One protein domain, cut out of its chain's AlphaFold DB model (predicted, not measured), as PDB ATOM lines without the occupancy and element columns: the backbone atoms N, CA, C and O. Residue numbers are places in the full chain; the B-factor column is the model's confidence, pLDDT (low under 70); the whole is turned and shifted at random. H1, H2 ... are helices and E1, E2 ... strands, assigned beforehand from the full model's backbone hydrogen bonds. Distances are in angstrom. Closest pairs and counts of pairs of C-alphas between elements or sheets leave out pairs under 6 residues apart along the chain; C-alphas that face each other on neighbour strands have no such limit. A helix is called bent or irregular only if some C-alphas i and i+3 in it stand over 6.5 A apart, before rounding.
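What this domain is: This is residues 437 to 523 of the 593 residues of the protein "Piso0_005652 protein" of Pichia sorbitophila (strain ATCC MYA-4447 / BCRC 22081 / CBS 7064 / NBRC 10061 / NRRL Y-12695) (UniProt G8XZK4). Two helices, H2 and H3, cross steeply and make the body together with the strand E1, which pairs with the short E2 in a small two-stranded antiparallel ribbon. The short helix H1 sits close by at the end of E1, H4 lies at one end of the long axis, and residues 502 to 523, with no named element, run from H4 to the other end of that axis. The printed part has 87 residues with four named helices and two named strands, in the order E1, H1, H2, H3, E2, H4, and its class is mostly helix. It is compact by its radius of gyration of the C-alphas, 13.1 A, yet elongated in outline, spanning 43 by 23 by 22 A.

Where its parts are: E1, residues 437 to 441, is 12.8 A long and begins at C-alpha 437, (-30.894, -52.253, 38.193). E2 is residues 488 to 490. H3, the longest helix, is residues 473 to 485 and measures 19.0 A, ending at C-alpha 485, (-38.923, -43.524, 46.462). H2, residues 458 to 468, measures 15.2 A. H1 is residues 443 to 447. H4, residues 493 to 501, measures 14.1 A and ends at C-alpha 501, (-41.810, -62.574, 30.368); it is neither bent nor irregular, but only just: C-alphas 494 and 497 are 6.0 A apart.

How they stand to each other: E1 and E2 are antiparallel neighbours at 149 degrees, with N 439 and O 488 3.0 A apart and N 490 and O 437 3.2 A apart, within hydrogen-bond range. Residues 440 to 441 of E1 also pair, antiparallel, with residues 454 to 455. The closest C-alphas of E1 and H3 are those of Tyr 440 and Ala 483, 5.7 A apart. Those of E1 and H2 are Tyr 440 and His 458, 6.4 A apart. H2 and H3 touch, closest at the C-alphas of Ala 462 and Val 480, 6.2 A, at a steep tilt of 47 degrees, opposite ways. H1 is close to H3 but not clearly touching, with the C-alphas of Ile 443 and Ala 479 7.2 A apart. H4 touches no helix; its closest C-alpha to E2 is that of Tyr 496, 7.4 A from that of Ile 490. In H2 and H3 every O i to N i+4 pair is within hydrogen-bond range; in H4 3 of 5 are, and in H1 0 of 1, beside 2 of 2 O i to N i+3 pairs.

The domain as a whole: The two C-alphas farthest apart, those of Asn 494 and Ser 523, are 43.6 A apart. The printed part has no cut, and no link between named elements is long. The mean pLDDT of the printed part is 81.7; residues 493 to 509 and residue 519 are under 70.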
ATOM      1  N   LYS A 437     -29.915 -52.836  39.120       83.50
ATOM      2  CA  LYS A 437     -30.894 -52.253  38.193       83.50
ATOM      3  C   LYS A 437     -32.089 -51.719  38.973       83.50
ATOM      4  O   LYS A 437     -32.842 -52.463  39.592       83.50
ATOM      5  N   LYS A 438     -32.263 -50.400  38.909       89.31
ATOM      6  CA  LYS A 438     -33.424 -49.686  39.445       89.31
ATOM      7  C   LYS A 438     -34.571 -49.740  38.442       89.31
ATOM      8  O   LYS A 438     -34.411 -49.299  37.303       89.31
ATOM      9  N   ILE A 439     -35.724 -50.251  38.861       90.56
ATOM     10  CA  ILE A 439     -36.917 -50.348  38.015       90.56
ATOM     11  C   ILE A 439     -37.999 -49.415  38.538       90.56
ATOM     12  O   ILE A 439     -38.456 -49.533  39.673       90.56
ATOM     13  N   TYR A 440     -38.450 -48.508  37.677       94.31
ATOM     14  CA  TYR A 440     -39.507 -47.556  37.986       94.31
ATOM     15  C   TYR A 440     -40.842 -48.055  37.430       94.31
ATOM     16  O   TYR A 440     -40.982 -48.239  36.220       94.31
ATOM     17  N   LYS A 441     -41.842 -48.251  38.290       94.31
ATOM     18  CA  LYS A 441     -43.196 -48.666  37.887       94.31
ATOM     19  C   LYS A 441     -44.124 -47.458  37.760       94.31
ATOM     20  O   LYS A 441     -44.074 -46.534  38.571       94.31
ATOM     21  N   CYS A 442     -44.981 -47.453  36.738       94.94
ATOM     22  CA  CYS A 442     -45.987 -46.403  36.590       94.94
ATOM     23  C   CYS A 442     -47.158 -46.626  37.554       94.94
ATOM     24  O   CYS A 442     -47.908 -47.596  37.422       94.94
ATOM     25  N   ILE A 443     -47.347 -45.684  38.479       93.44
ATOM     26  CA  ILE A 443     -48.428 -45.728  39.468       93.44
ATOM     27  C   ILE A 443     -49.826 -45.728  38.833       93.44
ATOM     28  O   ILE A 443     -50.713 -46.448  39.284       93.44
ATOM     29  N   TYR A 444     -50.023 -44.955  37.767       92.81
ATOM     30  CA  TYR A 444     -51.321 -44.841  37.107       92.81
ATOM     31  C   TYR A 444     -51.660 -46.118  36.325       92.81
ATOM     32  O   TYR A 444     -52.766 -46.637  36.445       92.81
ATOM     33  N   CYS A 445     -50.690 -46.716  35.620       92.00
ATOM     34  CA  CYS A 445     -50.897 -48.021  34.981       92.00
ATOM     35  C   CYS A 445     -51.280 -49.102  35.988       92.00
ATOM     36  O   CYS A 445     -52.168 -49.893  35.694       92.00
ATOM     37  N   SER A 446     -50.647 -49.106  37.168       86.56
ATOM     38  CA  SER A 446     -50.923 -50.095  38.212       86.56
ATOM     39  C   SER A 446     -52.363 -50.088  38.707       86.56
ATOM     40  O   SER A 446     -52.809 -51.105  39.229       86.56
ATOM     41  N   ARG A 447     -53.084 -48.968  38.580       80.44
ATOM     42  CA  ARG A 447     -54.414 -48.812  39.172       80.44
ATOM     43  C   ARG A 447     -55.548 -48.753  38.154       80.44
ATOM     44  O   ARG A 447     -56.663 -49.121  38.494       80.44
ATOM     45  N   ASN A 448     -55.262 -48.410  36.899       82.38
ATOM     46  CA  ASN A 448     -56.231 -48.472  35.799       82.38
ATOM     47  C   ASN A 448     -56.524 -49.915  35.322       82.38
ATOM     48  O   ASN A 448     -57.123 -50.093  34.266       82.38
ATOM     49  N   GLY A 449     -56.041 -50.948  36.027       73.75
ATOM     50  CA  GLY A 449     -56.174 -52.360  35.627       73.75
ATOM     51  C   GLY A 449     -55.375 -52.736  34.373       73.75
ATOM     52  O   GLY A 449     -55.371 -53.885  33.940       73.75
ATOM     53  N   THR A 450     -54.665 -51.776  33.780       76.06
ATOM     54  CA  THR A 450     -53.762 -52.007  32.658       76.06
ATOM     55  C   THR A 450     -52.463 -52.641  33.146       76.06
ATOM     56  O   THR A 450     -51.986 -52.345  34.237       76.06
ATOM     57  N   LYS A 451     -51.841 -53.481  32.317       83.31
ATOM     58  CA  LYS A 451     -50.563 -54.139  32.634       83.31
ATOM     59  C   LYS A 451     -49.524 -53.112  33.102       83.31
ATOM     60  O   LYS A 451     -49.178 -52.209  32.333       83.31
ATOM     61  N   VAL A 452     -49.039 -53.256  34.341       85.12
ATOM     62  CA  VAL A 452     -48.090 -52.324  34.972       85.12
ATOM     63  C   VAL A 452     -46.820 -52.266  34.138       85.12
ATOM     64  O   VAL A 452     -46.063 -53.228  34.070       85.12
ATOM     65  N   GLN A 453     -46.598 -51.135  33.475       87.81
ATOM     66  CA  GLN A 453     -45.395 -50.931  32.682       87.81
ATOM     67  C   GLN A 453     -44.234 -50.565  33.610       87.81
ATOM     68  O   GLN A 453     -44.337 -49.630  34.416       87.81
ATOM     69  N   SER A 454     -43.139 -51.308  33.487       90.38
ATOM     70  CA  SER A 454     -41.881 -51.068  34.182       90.38
ATOM     71  C   SER A 454     -40.897 -50.352  33.257       90.38
ATOM     72  O   SER A 454     -40.796 -50.644  32.067       90.38
ATOM     73  N   TYR A 455     -40.174 -49.377  33.801       93.19
ATOM     74  CA  TYR A 455     -39.237 -48.547  33.055       93.19
ATOM     75  C   TYR A 455     -37.853 -48.605  33.703       93.19
ATOM     76  O   TYR A 455     -37.736 -48.364  34.903       93.19
ATOM     77  N   PRO A 456     -36.781 -48.840  32.927       88.06
ATOM     78  CA  PRO A 456     -35.415 -48.843  33.452       88.06
ATOM     79  C   PRO A 456     -34.890 -47.429  33.755       88.06
ATOM     80  O   PRO A 456     -33.874 -47.264  34.420       88.06
ATOM     81  N   ARG A 457     -35.557 -46.382  33.248       89.69
ATOM     82  CA  ARG A 457     -35.167 -44.980  33.452       89.69
ATOM     83  C   ARG A 457     -36.356 -44.130  33.880       89.69
ATOM     84  O   ARG A 457     -37.452 -44.261  33.335       89.69
ATOM     85  N   HIS A 458     -36.101 -43.183  34.780       92.81
ATOM     86  CA  HIS A 458     -37.115 -42.246  35.264       92.81
ATOM     87  C   HIS A 458     -37.612 -41.275  34.175       92.81
ATOM     88  O   HIS A 458     -38.775 -40.884  34.200       92.81
ATOM     89  N   ASP A 459     -36.778 -40.908  33.192       92.62
ATOM     90  CA  ASP A 459     -37.200 -40.064  32.058       92.62
ATOM     91  C   ASP A 459     -38.190 -40.800  31.142       92.62
ATOM     92  O   ASP A 459     -39.229 -40.258  30.754       92.62
ATOM     93  N   SER A 460     -37.941 -42.088  30.880       94.38
ATOM     94  CA  SER A 460     -38.876 -42.936  30.136       94.38
ATOM     95  C   SER A 460     -40.232 -43.018  30.841       94.38
ATOM     96  O   SER A 460     -41.262 -42.842  30.189       94.38
ATOM     97  N   LEU A 461     -40.235 -43.176  32.171       95.62
ATOM     98  CA  LEU A 461     -41.456 -43.120  32.977       95.62
ATOM     99  C   LEU A 461     -42.148 -41.747  32.869       95.62
ATOM    100  O   LEU A 461     -43.341 -41.681  32.583       95.62
ATOM    101  N   ALA A 462     -41.412 -40.645  33.022       96.56
ATOM    102  CA  ALA A 462     -41.955 -39.287  32.930       96.56
ATOM    103  C   ALA A 462     -42.560 -38.980  31.548       96.56
ATOM    104  O   ALA A 462     -43.524 -38.223  31.414       96.56
ATOM    105  N   ARG A 463     -41.972 -39.523  30.479       96.50
ATOM    106  CA  ARG A 463     -42.497 -39.422  29.111       96.50
ATOM    107  C   ARG A 463     -43.747 -40.280  28.929       96.50
ATOM    108  O   ARG A 463     -44.688 -39.823  28.282       96.50
ATOM    109  N   HIS A 464     -43.770 -41.480  29.499       96.12
ATOM    110  CA  HIS A 464     -44.946 -42.338  29.490       96.12
ATOM    111  C   HIS A 464     -46.134 -41.679  30.200       96.12
ATOM    112  O   HIS A 464     -47.203 -41.586  29.602       96.12
ATOM    113  N   ILE A 465     -45.930 -41.142  31.408       95.44
ATOM    114  CA  ILE A 465     -46.980 -40.477  32.190       95.44
ATOM    115  C   ILE A 465     -47.618 -39.328  31.400       95.44
ATOM    116  O   ILE A 465     -48.839 -39.266  31.274       95.44
ATOM    117  N   ARG A 466     -46.797 -38.491  30.752       96.12
ATOM    118  CA  ARG A 466     -47.289 -37.393  29.903       96.12
ATOM    119  C   ARG A 466     -48.132 -37.867  28.723       96.12
ATOM    120  O   ARG A 466     -49.161 -37.270  28.441       96.12
ATOM    121  N   ARG A 467     -47.695 -38.910  28.012       96.06
ATOM    122  CA  ARG A 467     -48.346 -39.349  26.765       96.06
ATOM    123  C   ARG A 467     -49.555 -40.248  26.991       96.06
ATOM    124  O   ARG A 467     -50.511 -40.158  26.235       96.06
ATOM    125  N   LYS A 468     -49.490 -41.151  27.971       94.25
ATOM    126  CA  LYS A 468     -50.540 -42.148  28.222       94.25
ATOM    127  C   LYS A 468     -51.565 -41.690  29.248       94.25
ATOM    128  O   LYS A 468     -52.719 -42.074  29.121       94.25
ATOM    129  N   HIS A 469     -51.166 -40.870  30.219       92.50
ATOM    130  CA  HIS A 469     -52.076 -40.375  31.255       92.50
ATOM    131  C   HIS A 469     -52.421 -38.889  31.090       92.50
ATOM    132  O   HIS A 469     -53.271 -38.393  31.815       92.50
ATOM    133  N   GLY A 470     -51.784 -38.164  30.160       94.31
ATOM    134  CA  GLY A 470     -52.026 -36.728  29.956       94.31
ATOM    135  C   GLY A 470     -51.494 -35.836  31.087       94.31
ATOM    136  O   GLY A 470     -51.673 -34.623  31.059       94.31
ATOM    137  N   ILE A 471     -50.810 -36.419  32.074       93.88
ATOM    138  CA  ILE A 471     -50.362 -35.723  33.280       93.88
ATOM    139  C   ILE A 471     -49.054 -34.996  32.978       93.88
ATOM    140  O   ILE A 471     -48.039 -35.612  32.643       93.88
ATOM    141  N   THR A 472     -49.062 -33.672  33.100       94.81
ATOM    142  CA  THR A 472     -47.914 -32.810  32.784       94.81
ATOM    143  C   THR A 472     -47.535 -31.918  33.974       94.81
ATOM    144  O   THR A 472     -48.153 -31.951  35.035       94.81
ATOM    145  N   GLY A 473     -46.434 -31.171  33.847       94.75
ATOM    146  CA  GLY A 473     -45.993 -30.226  34.874       94.75
ATOM    147  C   GLY A 473     -45.625 -30.873  36.215       94.75
ATOM    148  O   GLY A 473     -44.818 -31.803  36.290       94.75
ATOM    149  N   LYS A 474     -46.181 -30.320  37.292       92.81
ATOM    150  CA  LYS A 474     -45.826 -30.638  38.681       92.81
ATOM    151  C   LYS A 474     -46.345 -31.999  39.137       92.81
ATOM    152  O   LYS A 474     -45.633 -32.701  39.847       92.81
ATOM    153  N   GLU A 475     -47.526 -32.398  38.681       91.56
ATOM    154  CA  GLU A 475     -48.097 -33.722  38.949       91.56
ATOM    155  C   GLU A 475     -47.203 -34.836  38.412       91.56
ATOM    156  O   GLU A 475     -46.858 -35.763  39.140       91.56
ATOM    157  N   ASN A 476     -46.724 -34.685  37.175       95.06
ATOM    158  CA  ASN A 476     -45.779 -35.629  36.586       95.06
ATOM    159  C   ASN A 476     -44.491 -35.724  37.420       95.06
ATOM    160  O   ASN A 476     -43.974 -36.811  37.663       95.06
ATOM    161  N   LYS A 477     -43.987 -34.587  37.920       94.94
ATOM    162  CA  LYS A 477     -42.803 -34.566  38.790       94.94
ATOM    163  C   LYS A 477     -43.047 -35.310  40.108       94.94
ATOM    164  O   LYS A 477     -42.174 -36.063  40.529       94.94
ATOM    165  N   MET A 478     -44.215 -35.138  40.732       93.31
ATOM    166  CA  MET A 478     -44.582 -35.856  41.962       93.31
ATOM    167  C   MET A 478     -44.722 -37.359  41.720       93.31
ATOM    168  O   MET A 478     -44.172 -38.143  42.484       93.31
ATOM    169  N   ALA A 479     -45.368 -37.770  40.629       93.81
ATOM    170  CA  ALA A 479     -45.502 -39.181  40.277       93.81
ATOM    171  C   ALA A 479     -44.143 -39.851  40.003       93.81
ATOM    172  O   ALA A 479     -43.899 -40.974  40.440       93.81
ATOM    173  N   VAL A 480     -43.230 -39.150  39.323       95.06
ATOM    174  CA  VAL A 480     -41.866 -39.643  39.076       95.06
ATOM    175  C   VAL A 480     -41.053 -39.703  40.370       95.06
ATOM    176  O   VAL A 480     -40.315 -40.665  40.561       95.06
ATOM    177  N   ASN A 481     -41.174 -38.717  41.263       95.50
ATOM    178  CA  ASN A 481     -40.505 -38.748  42.568       95.50
ATOM    179  C   ASN A 481     -41.033 -39.880  43.450       95.50
ATOM    180  O   ASN A 481     -40.240 -40.629  44.007       95.50
ATOM    181  N   TYR A 482     -42.347 -40.083  43.478       94.56
ATOM    182  CA  TYR A 482     -42.955 -41.207  44.177       94.56
ATOM    183  C   TYR A 482     -42.424 -42.555  43.662       94.56
ATOM    184  O   TYR A 482     -42.050 -43.425  44.443       94.56
ATOM    185  N   ALA A 483     -42.300 -42.715  42.340       93.56
ATOM    186  CA  ALA A 483     -41.695 -43.909  41.750       93.56
ATOM    187  C   ALA A 483     -40.189 -44.044  42.052       93.56
ATOM    188  O   ALA A 483     -39.670 -45.156  42.037       93.56
ATOM    189  N   LYS A 484     -39.473 -42.939  42.309       93.25
ATOM    190  CA  LYS A 484     -38.071 -42.975  42.758       93.25
ATOM    191  C   LYS A 484     -37.936 -43.458  44.197       93.25
ATOM    192  O   LYS A 484     -36.971 -44.153  44.485       93.25
ATOM    193  N   GLU A 485     -38.874 -43.085  45.061       91.44
ATOM    194  CA  GLU A 485     -38.923 -43.524  46.462       91.44
ATOM    195  C   GLU A 485     -39.353 -44.993  46.579       91.44
ATOM    196  O   GLU A 485     -38.837 -45.717  47.417       91.44
ATOM    197  N   ASN A 486     -40.234 -45.456  45.686       89.75
ATOM    198  CA  ASN A 486     -40.739 -46.835  45.645       89.75
ATOM    199  C   ASN A 486     -40.053 -47.665  44.548       89.75
ATOM    200  O   ASN A 486     -40.694 -48.459  43.857       89.75
ATOM    201  N   VAL A 487     -38.764 -47.414  44.313       90.44
ATOM    202  CA  VAL A 487     -38.011 -48.085  43.252       90.44
ATOM    203  C   VAL A 487     -37.671 -49.514  43.668       90.44
ATOM    204  O   VAL A 487     -37.089 -49.741  44.725       90.44
ATOM    205  N   GLU A 488     -37.999 -50.486  42.822       86.56
ATOM    206  CA  GLU A 488     -37.579 -51.868  43.047       86.56
ATOM    207  C   GLU A 488     -36.121 -52.005  42.602       86.56
ATOM    208  O   GLU A 488     -35.791 -51.797  41.426       86.56
ATOM    209  N   ILE A 489     -35.240 -52.292  43.561       85.81
ATOM    210  CA  ILE A 489     -33.833 -52.600  43.315       85.81
ATOM    211  C   ILE A 489     -33.751 -54.111  43.130       85.81
ATOM    212  O   ILE A 489     -33.965 -54.867  44.074       85.81
ATOM    213  N   ILE A 490     -33.500 -54.548  41.898       81.12
ATOM    214  CA  ILE A 490     -33.220 -55.955  41.617       81.12
ATOM    215  C   ILE A 490     -31.701 -56.113  41.575       81.12
ATOM    216  O   ILE A 490     -31.051 -55.555  40.686       81.12
ATOM    217  N   ASP A 491     -31.162 -56.861  42.537       74.69
ATOM    218  CA  ASP A 491     -29.727 -57.163  42.640       74.69
ATOM    219  C   ASP A 491     -29.306 -58.359  41.753       74.69
ATOM    220  O   ASP A 491     -28.128 -58.506  41.444       74.69
ATOM    221  N   ASP A 492     -30.260 -59.168  41.262       71.12
ATOM    222  CA  ASP A 492     -30.002 -60.315  40.375       71.12
ATOM    223  C   ASP A 492     -30.310 -60.007  38.891       71.12
ATOM    224  O   ASP A 492     -31.486 -59.876  38.517       71.12
ATOM    225  N   PRO A 493     -29.309 -59.981  37.990       61.16
ATOM    226  CA  PRO A 493     -29.524 -59.720  36.565       61.16
ATOM    227  C   PRO A 493     -30.393 -60.789  35.876       61.16
ATOM    228  O   PRO A 493     -31.151 -60.457  34.961       61.16
ATOM    229  N   ASN A 494     -30.368 -62.038  36.359       62.00
ATOM    230  CA  ASN A 494     -31.147 -63.147  35.794       62.00
ATOM    231  C   ASN A 494     -32.651 -63.068  36.113       62.00
ATOM    232  O   ASN A 494     -33.477 -63.478  35.297       62.00
ATOM    233  N   LYS A 495     -33.045 -62.457  37.240       59.94
ATOM    234  CA  LYS A 495     -34.469 -62.271  37.587       59.94
ATOM    235  C   LYS A 495     -35.159 -61.219  36.708       59.94
ATOM    236  O   LYS A 495     -36.380 -61.231  36.572       59.94
ATOM    237  N   TYR A 496     -34.403 -60.320  36.074       59.09
ATOM    238  CA  TYR A 496     -34.959 -59.247  35.241       59.09
ATOM    239  C   TYR A 496     -35.587 -59.757  33.936       59.09
ATOM    240  O   TYR A 496     -36.682 -59.328  33.573       59.09
ATOM    241  N   ALA A 497     -34.910 -60.680  33.243       56.69
ATOM    242  CA  ALA A 497     -35.417 -61.265  32.001       56.69
ATOM    243  C   ALA A 497     -36.694 -62.082  32.258       56.69
ATOM    244  O   ALA A 497     -37.676 -61.951  31.530       56.69
ATOM    245  N   PHE A 498     -36.713 -62.827  33.366       53.09
ATOM    246  CA  PHE A 498     -37.853 -63.641  33.779       53.09
ATOM    247  C   PHE A 498     -39.088 -62.799  34.160       53.09
ATOM    248  O   PHE A 498     -40.211 -63.133  33.779       53.09
ATOM    249  N   ASN A 499     -38.893 -61.650  34.822       53.75
ATOM    250  CA  ASN A 499     -39.976 -60.732  35.204       53.75
ATOM    251  C   ASN A 499     -40.546 -59.897  34.039       53.75
ATOM    252  O   ASN A 499     -41.641 -59.353  34.164       53.75
ATOM    253  N   GLN A 500     -39.843 -59.774  32.902       56.59
ATOM    254  CA  GLN A 500     -40.445 -59.211  31.682       56.59
ATOM    255  C   GLN A 500     -41.361 -60.216  30.973       56.59
ATOM    256  O   GLN A 500     -42.374 -59.812  30.399       56.59
ATOM    257  N   SER A 501     -41.030 -61.512  31.017       49.19
ATOM    258  CA  SER A 501     -41.810 -62.574  30.368       49.19
ATOM    259  C   SER A 501     -42.994 -63.052  31.210       49.19
ATOM    260  O   SER A 501     -44.077 -63.291  30.672       49.19
ATOM    261  N   GLN A 502     -42.831 -63.145  32.532       48.03
ATOM    262  CA  GLN A 502     -43.923 -63.485  33.433       48.03
ATOM    263  C   GLN A 502     -44.689 -62.220  33.836       48.03
ATOM    264  O   GLN A 502     -44.254 -61.425  34.663       48.03
ATOM    265  N   LYS A 503     -45.879 -62.052  33.251       50.56
ATOM    266  CA  LYS A 503     -46.896 -61.047  33.608       50.56
ATOM    267  C   LYS A 503     -47.517 -61.354  34.980       50.56
ATOM    268  O   LYS A 503     -48.735 -61.446  35.100       50.56
ATOM    269  N   VAL A 504     -46.700 -61.564  36.004       47.06
ATOM    270  CA  VAL A 504     -47.195 -61.754  37.365       47.06
ATOM    271  C   VAL A 504     -47.652 -60.391  37.862       47.06
ATOM    272  O   VAL A 504     -46.899 -59.415  37.855       47.06
ATOM    273  N   LEU A 505     -48.929 -60.320  38.232       50.75
ATOM    274  CA  LEU A 505     -49.561 -59.168  38.856       50.75
ATOM    275  C   LEU A 505     -48.879 -58.935  40.213       50.75
ATOM    276  O   LEU A 505     -49.306 -59.454  41.239       50.75
ATOM    277  N   GLY A 506     -47.758 -58.214  40.204       57.84
ATOM    278  CA  GLY A 506     -47.076 -57.814  41.427       57.84
ATOM    279  C   GLY A 506     -48.035 -57.047  42.335       57.84
ATOM    280  O   GLY A 506     -48.931 -56.352  41.849       57.84
ATOM    281  N   LYS A 507     -47.842 -57.184  43.652       62.47
ATOM    282  CA  LYS A 507     -48.632 -56.474  44.666       62.47
ATOM    283  C   LYS A 507     -48.737 -54.986  44.277       62.47
ATOM    284  O   LYS A 507     -47.714 -54.393  43.920       62.47
ATOM    285  N   PRO A 508     -49.944 -54.391  44.283       63.50
ATOM    286  CA  PRO A 508     -50.124 -53.007  43.868       63.50
ATOM    287  C   PRO A 508     -49.270 -52.090  44.745       63.50
ATOM    288  O   PRO A 508     -49.186 -52.288  45.958       63.50
ATOM    289  N   LEU A 509     -48.633 -51.091  44.124       69.69
ATOM    290  CA  LEU A 509     -47.860 -50.085  44.851       69.69
ATOM    291  C   LEU A 509     -48.732 -49.446  45.948       69.69
ATOM    292  O   LEU A 509     -49.929 -49.227  45.712       69.69
ATOM    293  N   PRO A 510     -48.156 -49.115  47.121       75.12
ATOM    294  CA  PRO A 510     -48.896 -48.426  48.164       75.12
ATOM    295  C   PRO A 510     -49.512 -47.134  47.614       75.12
ATOM    296  O   PRO A 510     -49.024 -46.512  46.672       75.12
ATOM    297  N   ARG A 511     -50.655 -46.725  48.159       77.00
ATOM    298  CA  ARG A 511     -51.331 -45.527  47.661       77.00
ATOM    299  C   ARG A 511     -50.579 -44.281  48.152       77.00
ATOM    300  O   ARG A 511     -50.472 -44.098  49.363       77.00
ATOM    301  N   PRO A 512     -50.116 -43.382  47.267       78.25
ATOM    302  CA  PRO A 512     -49.469 -42.146  47.682       78.25
ATOM    303  C   PRO A 512     -50.444 -41.267  48.458       78.25
ATOM    304  O   PRO A 512     -51.585 -41.046  48.041       78.25
ATOM    305  N   GLN A 513     -49.968 -40.706  49.567       82.75
ATOM    306  CA  GLN A 513     -50.790 -39.884  50.454       82.75
ATOM    307  C   GLN A 513     -51.240 -38.560  49.816       82.75
ATOM    308  O   GLN A 513     -52.229 -37.995  50.279       82.75
ATOM    309  N   PHE A 514     -50.572 -38.088  48.755       82.38
ATOM    310  CA  PHE A 514     -50.855 -36.812  48.079       82.38
ATOM    311  C   PHE A 514     -51.987 -36.867  47.033       82.38
ATOM    312  O   PHE A 514     -52.421 -35.815  46.561       82.38
ATOM    313  N   LEU A 515     -52.483 -38.059  46.677       79.69
ATOM    314  CA  LEU A 515     -53.589 -38.227  45.723       79.69
ATOM    315  C   LEU A 515     -54.924 -38.500  46.432       79.69
ATOM    316  O   LEU A 515     -55.013 -39.303  47.371       79.69
ATOM    317  N   ASN A 516     -55.987 -37.875  45.931       79.12
ATOM    318  CA  ASN A 516     -57.373 -38.200  46.261       79.12
ATOM    319  C   ASN A 516     -57.773 -39.590  45.724       79.12
ATOM    320  O   ASN A 516     -56.972 -40.304  45.112       79.12
ATOM    321  N   SER A 517     -58.985 -40.055  46.050       77.31
ATOM    322  CA  SER A 517     -59.510 -41.346  45.553       77.31
ATOM    323  C   SER A 517     -59.680 -41.345  44.038       77.31
ATOM    324  O   SER A 517     -59.469 -42.385  43.420       77.31
ATOM    325  N   ASP A 518     -59.967 -40.172  43.484       74.62
ATOM    326  CA  ASP A 518     -60.177 -39.846  42.073       74.62
ATOM    327  C   ASP A 518     -58.894 -39.398  41.340       74.62
ATOM    328  O   ASP A 518     -58.962 -38.938  40.206       74.62
ATOM    329  N   PHE A 519     -57.716 -39.544  41.964       66.00
ATOM    330  CA  PHE A 519     -56.403 -39.184  41.403       66.00
ATOM    331  C   PHE A 519     -56.161 -37.697  41.146       66.00
ATOM    332  O   PHE A 519     -55.123 -37.343  40.585       66.00
ATOM    333  N   THR A 520     -57.042 -36.823  41.624       76.38
ATOM    334  CA  THR A 520     -56.728 -35.398  41.712       76.38
ATOM    335  C   THR A 520     -55.745 -35.154  42.864       76.38
ATOM    336  O   THR A 520     -55.688 -35.920  43.836       76.38
ATOM    337  N   ILE A 521     -54.908 -34.116  42.768       77.25
ATOM    338  CA  ILE A 521     -54.053 -33.730  43.899       77.25
ATOM    339  C   ILE A 521     -54.959 -33.299  45.061       77.25
ATOM    340  O   ILE A 521     -55.842 -32.461  44.874       77.25
ATOM    341  N   LYS A 522     -54.709 -33.809  46.275       80.44
ATOM    342  CA  LYS A 522     -55.374 -33.305  47.489       80.44
ATOM    343  C   LYS A 522     -55.205 -31.789  47.585       80.44
ATOM    344  O   LYS A 522     -54.079 -31.292  47.561       80.44
ATOM    345  N   SER A 523     -56.300 -31.053  47.765       75.19
ATOM    346  CA  SER A 523     -56.278 -29.589  47.917       75.19
ATOM    347  C   SER A 523     -55.349 -29.127  49.051       75.19
ATOM    348  O   SER A 523     -54.683 -28.101  48.921       75.19
TER     349      SER A 523